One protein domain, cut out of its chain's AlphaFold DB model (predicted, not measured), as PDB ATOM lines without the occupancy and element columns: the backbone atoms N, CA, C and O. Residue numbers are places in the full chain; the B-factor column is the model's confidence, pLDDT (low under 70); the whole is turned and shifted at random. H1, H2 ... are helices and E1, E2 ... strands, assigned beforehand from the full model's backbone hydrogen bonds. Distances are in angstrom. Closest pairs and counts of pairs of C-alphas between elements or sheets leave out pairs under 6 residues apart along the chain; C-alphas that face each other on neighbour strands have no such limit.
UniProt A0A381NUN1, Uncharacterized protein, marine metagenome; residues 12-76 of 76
ATOM      1  N   ASP A  12     -44.047  12.985  -4.441       88.31
ATOM      2  CA  ASP A  12     -44.452  11.620  -4.127       88.31
ATOM      3  C   ASP A  12     -43.839  11.241  -2.779       88.31
ATOM      4  O   ASP A  12     -42.670  11.538  -2.517       88.31
ATOM      5  N   SER A  13     -44.645  10.629  -1.910       89.06
ATOM      6  CA  SER A  13     -44.198  10.066  -0.632       89.06
ATOM      7  C   SER A  13     -43.417  11.061   0.247       89.06
ATOM      8  O   SER A  13     -42.397  10.729   0.846       89.06
ATOM      9  N   GLY A  14     -43.884  12.314   0.304       85.56
ATOM     10  CA  GLY A  14     -43.281  13.388   1.106       85.56
ATOM     11  C   GLY A  14     -42.072  14.083   0.467       85.56
ATOM     12  O   GLY A  14     -41.537  15.027   1.046       85.56
ATOM     13  N   LEU A  15     -41.651  13.667  -0.731       89.50
ATOM     14  CA  LEU A  15     -40.544  14.279  -1.456       89.50
ATOM     15  C   LEU A  15     -41.055  15.217  -2.551       89.50
ATOM     16  O   LEU A  15     -41.537  14.781  -3.595       89.50
ATOM     17  N   TYR A  16     -40.868  16.516  -2.336       90.38
ATOM     18  CA  TYR A  16     -41.248  17.567  -3.276       90.38
ATOM     19  C   TYR A  16     -40.016  18.080  -4.017       90.38
ATOM     20  O   TYR A  16     -38.993  18.390  -3.404       90.38
ATOM     21  N   LYS A  17     -40.095  18.165  -5.347       89.06
ATOM     22  CA  LYS A  17     -38.978  18.610  -6.192       89.06
ATOM     23  C   LYS A  17     -39.439  19.679  -7.167       89.06
ATOM     24  O   LYS A  17     -40.517  19.590  -7.741       89.06
ATOM     25  N   TYR A  18     -38.562  20.641  -7.419       89.50
ATOM     26  CA  TYR A  18     -38.707  21.593  -8.511       89.50
ATOM     27  C   TYR A  18     -37.408  21.674  -9.295       89.50
ATOM     28  O   TYR A  18     -36.339  21.877  -8.717       89.50
ATOM     29  N   LYS A  19     -37.497  21.526 -10.619       89.44
ATOM     30  CA  LYS A  19     -36.372  21.758 -11.523       89.44
ATOM     31  C   LYS A  19     -36.576  23.102 -12.205       89.44
ATOM     32  O   LYS A  19     -37.531  23.276 -12.956       89.44
ATOM     33  N   ILE A  20     -35.663  24.033 -11.951       86.75
ATOM     34  CA  ILE A  20     -35.701  25.347 -12.583       86.75
ATOM     35  C   ILE A  20     -35.327  25.261 -14.066       86.75
ATOM     36  O   ILE A  20     -34.350  24.613 -14.441       86.75
ATOM     37  N   ASP A  21     -36.107  25.947 -14.898       88.19
ATOM     38  CA  ASP A  21     -35.774  26.216 -16.293       88.19
ATOM     39  C   ASP A  21     -35.166  27.619 -16.401       88.19
ATOM     40  O   ASP A  21     -35.877  28.626 -16.412       88.19
ATOM     41  N   ILE A  22     -33.837  27.684 -16.485       84.62
ATOM     42  CA  ILE A  22     -33.087  28.945 -16.571       84.62
ATOM     43  C   ILE A  22     -33.404  29.752 -17.837       84.62
ATOM     44  O   ILE A  22     -33.159  30.952 -17.864       84.62
ATOM     45  N   LYS A  23     -33.978  29.132 -18.881       86.50
ATOM     46  CA  LYS A  23     -34.416  29.872 -20.075       86.50
ATOM     47  C   LYS A  23     -35.678  30.682 -19.795       86.50
ATOM     48  O   LYS A  23     -35.857  31.753 -20.361       86.50
ATOM     49  N   LYS A  24     -36.549  30.175 -18.915       85.75
ATOM     50  CA  LYS A  24     -37.776  30.860 -18.468       85.75
ATOM     51  C   LYS A  24     -37.526  31.813 -17.301       85.75
ATOM     52  O   LYS A  24     -38.271  32.774 -17.134       85.75
ATOM     53  N   PHE A  25     -36.497  31.536 -16.504       81.62
ATOM     54  CA  PHE A  25     -36.070  32.339 -15.362       81.62
ATOM     55  C   PHE A  25     -34.598  32.743 -15.537       81.62
ATOM     56  O   PHE A  25     -33.732  32.178 -14.861       81.62
ATOM     57  N   PRO A  26     -34.295  33.664 -16.471       81.88
ATOM     58  CA  PRO A  26     -32.928  34.115 -16.692       81.88
ATOM     59  C   PRO A  26     -32.401  34.836 -15.448       81.88
ATOM     60  O   PRO A  26     -33.113  35.617 -14.817       81.88
ATOM     61  N   GLY A  27     -31.145  34.577 -15.103       86.75
ATOM     62  CA  GLY A  27     -30.472  35.181 -13.959       86.75
ATOM     63  C   GLY A  27     -29.244  34.382 -13.542       86.75
ATOM     64  O   GLY A  27     -28.940  33.349 -14.130       86.75
ATOM     65  N   GLU A  28     -28.552  34.862 -12.515       88.81
ATOM     66  CA  GLU A  28     -27.344  34.226 -11.960       88.81
ATOM     67  C   GLU A  28     -27.626  33.454 -10.665       88.81
ATOM     68  O   GLU A  28     -26.790  32.703 -10.165       88.81
ATOM     69  N   SER A  29     -28.808  33.648 -10.081       91.25
ATOM     70  CA  SER A  29     -29.230  32.980  -8.856       91.25
ATOM     71  C   SER A  29     -30.749  32.937  -8.751       91.25
ATOM     72  O   SER A  29     -31.449  33.704  -9.413       91.25
ATOM     73  N   ILE A  30     -31.248  32.070  -7.877       91.12
ATOM     74  CA  ILE A  30     -32.640  32.061  -7.436       91.12
ATOM     75  C   ILE A  30     -32.714  32.287  -5.926       91.12
ATOM     76  O   ILE A  30     -31.975  31.664  -5.163       91.12
ATOM     77  N   ASN A  31     -33.641  33.148  -5.508       93.50
ATOM     78  CA  ASN A  31     -34.081  33.260  -4.122       93.50
ATOM     79  C   ASN A  31     -35.398  32.499  -3.970       93.50
ATOM     80  O   ASN A  31     -36.328  32.721  -4.746       93.50
ATOM     81  N   TYR A  32     -35.487  31.601  -2.995       93.88
ATOM     82  CA  TYR A  32     -36.705  30.828  -2.758       93.88
ATOM     83  C   TYR A  32     -36.888  30.492  -1.281       93.88
ATOM     84  O   TYR A  32     -35.945  30.479  -0.495       93.88
ATOM     85  N   PHE A  33     -38.122  30.188  -0.915       95.38
ATOM     86  CA  PHE A  33     -38.496  29.607   0.364       95.38
ATOM     87  C   PHE A  33     -39.626  28.609   0.108       95.38
ATOM     88  O   PHE A  33     -40.243  28.617  -0.960       95.38
ATOM     89  N   PHE A  34     -39.889  27.739   1.071       94.62
ATOM     90  CA  PHE A  34     -40.998  26.800   1.004       94.62
ATOM     91  C   PHE A  34     -42.178  27.344   1.784       94.62
ATOM     92  O   PHE A  34     -42.005  27.880   2.877       94.62
ATOM     93  N   ALA A  35     -43.371  27.170   1.228       94.25
ATOM     94  CA  ALA A  35     -44.620  27.421   1.918       94.25
ATOM     95  C   ALA A  35     -45.460  26.143   1.909       94.25
ATOM     96  O   ALA A  35     -45.559  25.472   0.882       94.25
ATOM     97  N   VAL A  36     -46.055  25.805   3.049       92.56
ATOM     98  CA  VAL A  36     -46.956  24.659   3.193       92.56
ATOM     99  C   VAL A  36     -48.282  25.160   3.728       92.56
ATOM    100  O   VAL A  36     -48.331  25.808   4.774       92.56
ATOM    101  N   ARG A  37     -49.357  24.843   3.004       92.62
ATOM    102  CA  ARG A  37     -50.726  25.051   3.466       92.62
ATOM    103  C   ARG A  37     -51.265  23.742   4.030       92.62
ATOM    104  O   ARG A  37     -51.272  22.730   3.333       92.62
ATOM    105  N   THR A  38     -51.700  23.759   5.280       91.94
ATOM    106  CA  THR A  38     -52.326  22.608   5.941       91.94
ATOM    107  C   THR A  38     -53.812  22.512   5.589       91.94
ATOM    108  O   THR A  38     -54.415  23.464   5.091       91.94
ATOM    109  N   LEU A  39     -54.422  21.350   5.851       92.00
ATOM    110  CA  LEU A  39     -55.840  21.099   5.550       92.00
ATOM    111  C   LEU A  39     -56.791  22.036   6.313       92.00
ATOM    112  O   LEU A  39     -57.859  22.363   5.810       92.00
ATOM    113  N   ASP A  40     -56.387  22.501   7.497       95.25
ATOM    114  CA  ASP A  40     -57.113  23.496   8.296       95.25
ATOM    115  C   ASP A  40     -56.874  24.947   7.827       95.25
ATOM    116  O   ASP A  40     -57.304  25.895   8.481       95.25
ATOM    117  N   GLY A  41     -56.188  25.138   6.696       93.62
ATOM    118  CA  GLY A  41     -55.998  26.435   6.049       93.62
ATOM    119  C   GLY A  41     -54.840  27.273   6.590       93.62
ATOM    120  O   GLY A  41     -54.612  28.369   6.078       93.62
ATOM    121  N   LYS A  42     -54.078  26.787   7.578       95.62
ATOM    122  CA  LYS A  42     -52.895  27.504   8.075       95.62
ATOM    123  C   LYS A  42     -51.760  27.462   7.052       95.62
ATOM    124  O   LYS A  42     -51.623  26.509   6.285       95.62
ATOM    125  N   LEU A  43     -50.943  28.512   7.045       93.25
ATOM    126  CA  LEU A  43     -49.797  28.659   6.153       93.25
ATOM    127  C   LEU A  43     -48.514  28.743   6.975       93.25
ATOM    128  O   LEU A  43     -48.402  29.570   7.879       93.25
ATOM    129  N   TYR A  44     -47.540  27.915   6.623       93.69
ATOM    130  CA  TYR A  44     -46.225  27.883   7.250       93.69
ATOM    131  C   TYR A  44     -45.154  28.138   6.199       93.69
ATOM    132  O   TYR A  44     -45.274  27.653   5.076       93.69
ATOM    133  N   GLY A  45     -44.117  28.893   6.559       94.06
ATOM    134  CA  GLY A  45     -42.993  29.220   5.684       94.06
ATOM    135  C   GLY A  45     -41.668  28.745   6.269       94.06
ATOM    136  O   GLY A  45     -41.474  28.806   7.482       94.06
ATOM    137  N   ALA A  46     -40.750  28.285   5.420       95.06
ATOM    138  CA  ALA A  46     -39.408  27.882   5.828       95.06
ATOM    139  C   ALA A  46     -38.346  28.221   4.758       95.06
ATOM    140  O   ALA A  46     -38.633  28.117   3.563       95.06
ATOM    141  N   PRO A  47     -37.105  28.561   5.156       96.56
ATOM    142  CA  PRO A  47     -36.640  28.641   6.539       96.56
ATOM    143  C   PRO A  47     -36.980  29.987   7.194       96.56
ATOM    144  O   PRO A  47     -37.273  30.970   6.515       96.56
ATOM    145  N   VAL A  48     -36.938  30.020   8.526       96.06
ATOM    146  CA  VAL A  48     -37.064  31.242   9.331       96.06
ATOM    147  C   VAL A  48     -35.752  31.523  10.061       96.06
ATOM    148  O   VAL A  48     -34.978  30.605  10.326       96.06
ATOM    149  N   ASN A  49     -35.479  32.791  10.354       95.44
ATOM    150  CA  ASN A  49     -34.339  33.204  11.168       95.44
ATOM    151  C   ASN A  49     -34.660  33.127  12.675       95.44
ATOM    152  O   ASN A  49     -35.764  32.757  13.069       95.44
ATOM    153  N   ASN A  50     -33.711  33.537  13.522       96.00
ATOM    154  CA  ASN A  50     -33.854  33.519  14.988       96.00
ATOM    155  C   ASN A  50     -34.993  34.410  15.523       96.00
ATOM    156  O   ASN A  50     -35.402  34.251  16.667       96.00
ATOM    157  N   ASN A  51     -35.510  35.328  14.703       96.75
ATOM    158  CA  ASN A  51     -36.636  36.196  15.042       96.75
ATOM    159  C   ASN A  51     -37.964  35.654  14.481       96.75
ATOM    160  O   ASN A  51     -38.943  36.393  14.408       96.75
ATOM    161  N   ASN A  52     -37.999  34.393  14.033       92.44
ATOM    162  CA  ASN A  52     -39.132  33.750  13.360       92.44
ATOM    163  C   ASN A  52     -39.595  34.464  12.076       92.44
ATOM    164  O   ASN A  52     -40.722  34.268  11.621       92.44
ATOM    165  N   LEU A  53     -38.728  35.273  11.463       94.69
ATOM    166  CA  LEU A  53     -39.002  35.907  10.177       94.69
ATOM    167  C   LEU A  53     -38.512  35.010   9.046       94.69
ATOM    168  O   LEU A  53     -37.434  34.420   9.131       94.69
ATOM    169  N   LEU A  54     -39.293  34.938   7.970       93.88
ATOM    170  CA  LEU A  54     -38.941  34.189   6.771       93.88
ATOM    171  C   LEU A  54     -37.582  34.651   6.227       93.88
ATOM    172  O   LEU A  54     -37.354  35.841   6.023       93.88
ATOM    173  N   SER A  55     -36.694  33.694   5.981       95.38
ATOM    174  CA  SER A  55     -35.328  33.925   5.519       95.38
ATOM    175  C   SER A  55     -35.083  33.136   4.232       95.38
ATOM    176  O   SER A  55     -34.611  32.003   4.298       95.38
ATOM    177  N   PRO A  56     -35.407  33.690   3.051       95.44
ATOM    178  CA  PRO A  56     -35.244  32.991   1.781       95.44
ATOM    179  C   PRO A  56     -33.814  32.498   1.538       95.44
ATOM    180  O   PRO A  56     -32.828  33.143   1.892       95.44
ATOM    181  N   ILE A  57     -33.705  31.348   0.882       94.81
ATOM    182  CA  ILE A  57     -32.440  30.747   0.475       94.81
ATOM    183  C   ILE A  57     -32.022  31.362  -0.857       94.81
ATOM    184  O   ILE A  57     -32.732  31.228  -1.854       94.81
ATOM    185  N   LYS A  58     -30.829  31.961  -0.892       93.88
ATOM    186  CA  LYS A  58     -30.164  32.362  -2.135       93.88
ATOM    187  C   LYS A  58     -29.331  31.207  -2.678       93.88
ATOM    188  O   LYS A  58     -28.395  30.743  -2.026       93.88
ATOM    189  N   LYS A  59     -29.640  30.755  -3.892       91.31
ATOM    190  CA  LYS A  59     -28.898  29.706  -4.592       91.31
ATOM    191  C   LYS A  59     -28.313  30.254  -5.895       91.31
ATOM    192  O   LYS A  59     -29.074  30.453  -6.841       91.31
ATOM    193  N   PRO A  60     -26.992  30.496  -5.972       90.88
ATOM    194  CA  PRO A  60     -26.351  30.847  -7.233       90.88
ATOM    195  C   PRO A  60     -26.407  29.668  -8.207       90.88
ATOM    196  O   PRO A  60     -26.299  28.505  -7.798       90.88
ATOM    197  N   PHE A  61     -26.587  29.968  -9.489       88.12
ATOM    198  CA  PHE A  61     -26.389  28.993 -10.550       88.12
ATOM    199  C   PHE A  61     -24.891  28.777 -10.741       88.12
ATOM    200  O   PHE A  61     -24.092  29.703 -10.636       88.12
ATOM    201  N   ILE A  62     -24.517  27.525 -10.969       84.00
ATOM    202  CA  ILE A  62     -23.130  27.112 -11.134       84.00
ATOM    203  C   ILE A  62     -22.928  26.637 -12.565       84.00
ATOM    204  O   ILE A  62     -23.797  25.965 -13.128       84.00
ATOM    205  N   ASP A  63     -21.776  26.978 -13.131       84.31
ATOM    206  CA  ASP A  63     -21.361  26.443 -14.416       84.31
ATOM    207  C   ASP A  63     -21.299  24.896 -14.347       84.31
ATOM    208  O   ASP A  63     -20.721  24.345 -13.400       84.31
ATOM    209  N   PRO A  64     -21.889  24.163 -15.310       84.12
ATOM    210  CA  PRO A  64     -21.906  22.701 -15.289       84.12
ATOM    211  C   PRO A  64     -20.515  22.051 -15.218       84.12
ATOM    212  O   PRO A  64     -20.361  21.019 -14.560       84.12
ATOM    213  N   VAL A  65     -19.502  22.649 -15.854       88.81
ATOM    214  CA  VAL A  65     -18.110  22.177 -15.812       88.81
ATOM    215  C   VAL A  65     -17.559  22.338 -14.400       88.81
ATOM    216  O   VAL A  65     -17.023  21.388 -13.830       88.81
ATOM    217  N   GLN A  66     -17.765  23.507 -13.786       88.31
ATOM    218  CA  GLN A  66     -17.347  23.744 -12.400       88.31
ATOM    219  C   GLN A  66     -18.047  22.800 -11.415       88.31
ATOM    220  O   GLN A  66     -17.414  22.304 -10.482       88.31
ATOM    221  N   TYR A  67     -19.338  22.523 -11.625       87.81
ATOM    222  CA  TYR A  67     -20.089  21.563 -10.817       87.81
ATOM    223  C   TYR A  67     -19.475  20.158 -10.883       87.81
ATOM    224  O   TYR A  67     -19.305  19.509  -9.847       87.81
ATOM    225  N   PHE A  68     -19.120  19.697 -12.086       88.75
ATOM    226  CA  PHE A  68     -18.517  18.381 -12.284       88.75
ATOM    227  C   PHE A  68     -17.148  18.268 -11.599       88.75
ATOM    228  O   PHE A  68     -16.911  17.318 -10.850       88.75
ATOM    229  N   GLU A  69     -16.282  19.270 -11.769       92.00
ATOM    230  CA  GLU A  69     -14.959  19.299 -11.135       92.00
ATOM    231  C   GLU A  69     -15.038  19.304  -9.601       92.00
ATOM    232  O   GLU A  69     -14.275  18.604  -8.934       92.00
ATOM    233  N   GLN A  70     -15.996  20.031  -9.012       89.12
ATOM    234  CA  GLN A  70     -16.220  20.003  -7.560       89.12
ATOM    235  C   GLN A  70     -16.672  18.623  -7.075       89.12
ATOM    236  O   GLN A  70     -16.174  18.129  -6.063       89.12
ATOM    237  N   LYS A  71     -17.597  17.977  -7.795       89.00
ATOM    238  CA  LYS A  71     -18.081  16.634  -7.445       89.00
ATOM    239  C   LYS A  71     -16.988  15.577  -7.541       89.00
ATOM    240  O   LYS A  71     -16.924  14.715  -6.671       89.00
ATOM    241  N   LYS A  72     -16.110  15.670  -8.541       90.25
ATOM    242  CA  LYS A  72     -14.955  14.776  -8.686       90.25
ATOM    243  C   LYS A  72     -14.035  14.829  -7.463       90.25
ATOM    244  O   LYS A  72     -13.632  13.779  -6.984       90.25
ATOM    245  N   ARG A  73     -13.753  16.027  -6.937       87.62
ATOM    246  CA  ARG A  73     -12.880  16.225  -5.762       87.62
ATOM    247  C   ARG A  73     -13.473  15.696  -4.457       87.62
ATOM    248  O   ARG A  73     -12.725  15.274  -3.596       87.62
ATOM    249  N   LEU A  74     -14.796  15.751  -4.299       85.38
ATOM    250  CA  LEU A  74     -15.488  15.297  -3.081       85.38
ATOM    251  C   LEU A  74     -15.631  13.770  -2.987       85.38
ATOM    252  O   LEU A  74     -15.930  13.260  -1.914       85.38
ATOM    253  N   ASN A  75     -15.480  13.066  -4.110       76.00
ATOM    254  CA  ASN A  75     -15.578  11.608  -4.193       76.00
ATOM    255  C   ASN A  75     -14.196  10.917  -4.179       76.00
ATOM    256  O   ASN A  75     -14.129   9.709  -4.405       76.00
ATOM    257  N   GLN A  76     -13.119  11.686  -3.990       55.56
ATOM    258  CA  GLN A  76     -11.752  11.210  -3.754       55.56
ATOM    259  C   GLN A  76     -11.464  11.228  -2.256       55.56
ATOM    260  O   GLN A  76     -10.763  10.297  -1.806       55.56
TER     261      GLN A  76
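AT A GLANCE: This is residues 12 to 76 of the 76 residues of an uncharacterized protein of marine metagenome (UniProt A0A381NUN1). A thin, open ribbon of two short antiparallel strand pairs set end to end, E2 with E3 and E1 with E4, has helix H1 sticking out beyond the E1 and E4 end and the tail of residues 12 to 19 sticking out separately. The 65 printed residues hold four named strands and then one named helix, in the order E1, E2, E3, E4, H1. The class is mixed, helices and strands, with 27 residues, under half, in named elements. The whole is only just extended, close to loose, with a radius of gyration of the C-alphas of 16.2 A and spans of 46 by 31 by 31 A.

HOW THE PARTS SIT: E1, residues 29 to 32, and E4, residues 57 to 60, are antiparallel neighbours at 163 degrees; N 57 and O 32 are within hydrogen-bond range at 2.8 A. E1 runs on into E2, residues 34 to 37, at 26 degrees across one residue, and these two meet only through their link. E2 and E3, residues 43 to 46, form an antiparallel hairpin at 161 degrees, with N 34 and O 46 at 2.8 A. E3 and E4 are apart. H1, residues 64 to 74, is apart from E1, E2 and E3, and every O i to N i+4 pair in it is within hydrogen-bond range.

IN THESE COORDINATES: E1 begins at C-alpha 29, (-29.230, 32.980, -8.856), and spans 9.9 A; E2 spans 10.2 A, E3 10.4 A and E4 9.8 A. H1 spans 15.7 A and ends at C-alpha 74, (-15.488, 15.297, -3.081).

THE WHOLE: The two C-alphas farthest apart, of Asp 40 and Gln 76, are 48.5 A apart. Residues 12 to 19 and 63 to 76 stand free. The printed part has no cut, and no link between named elements is long. Mean pLDDT of the printed part is 90.0; residue 76 is under 70.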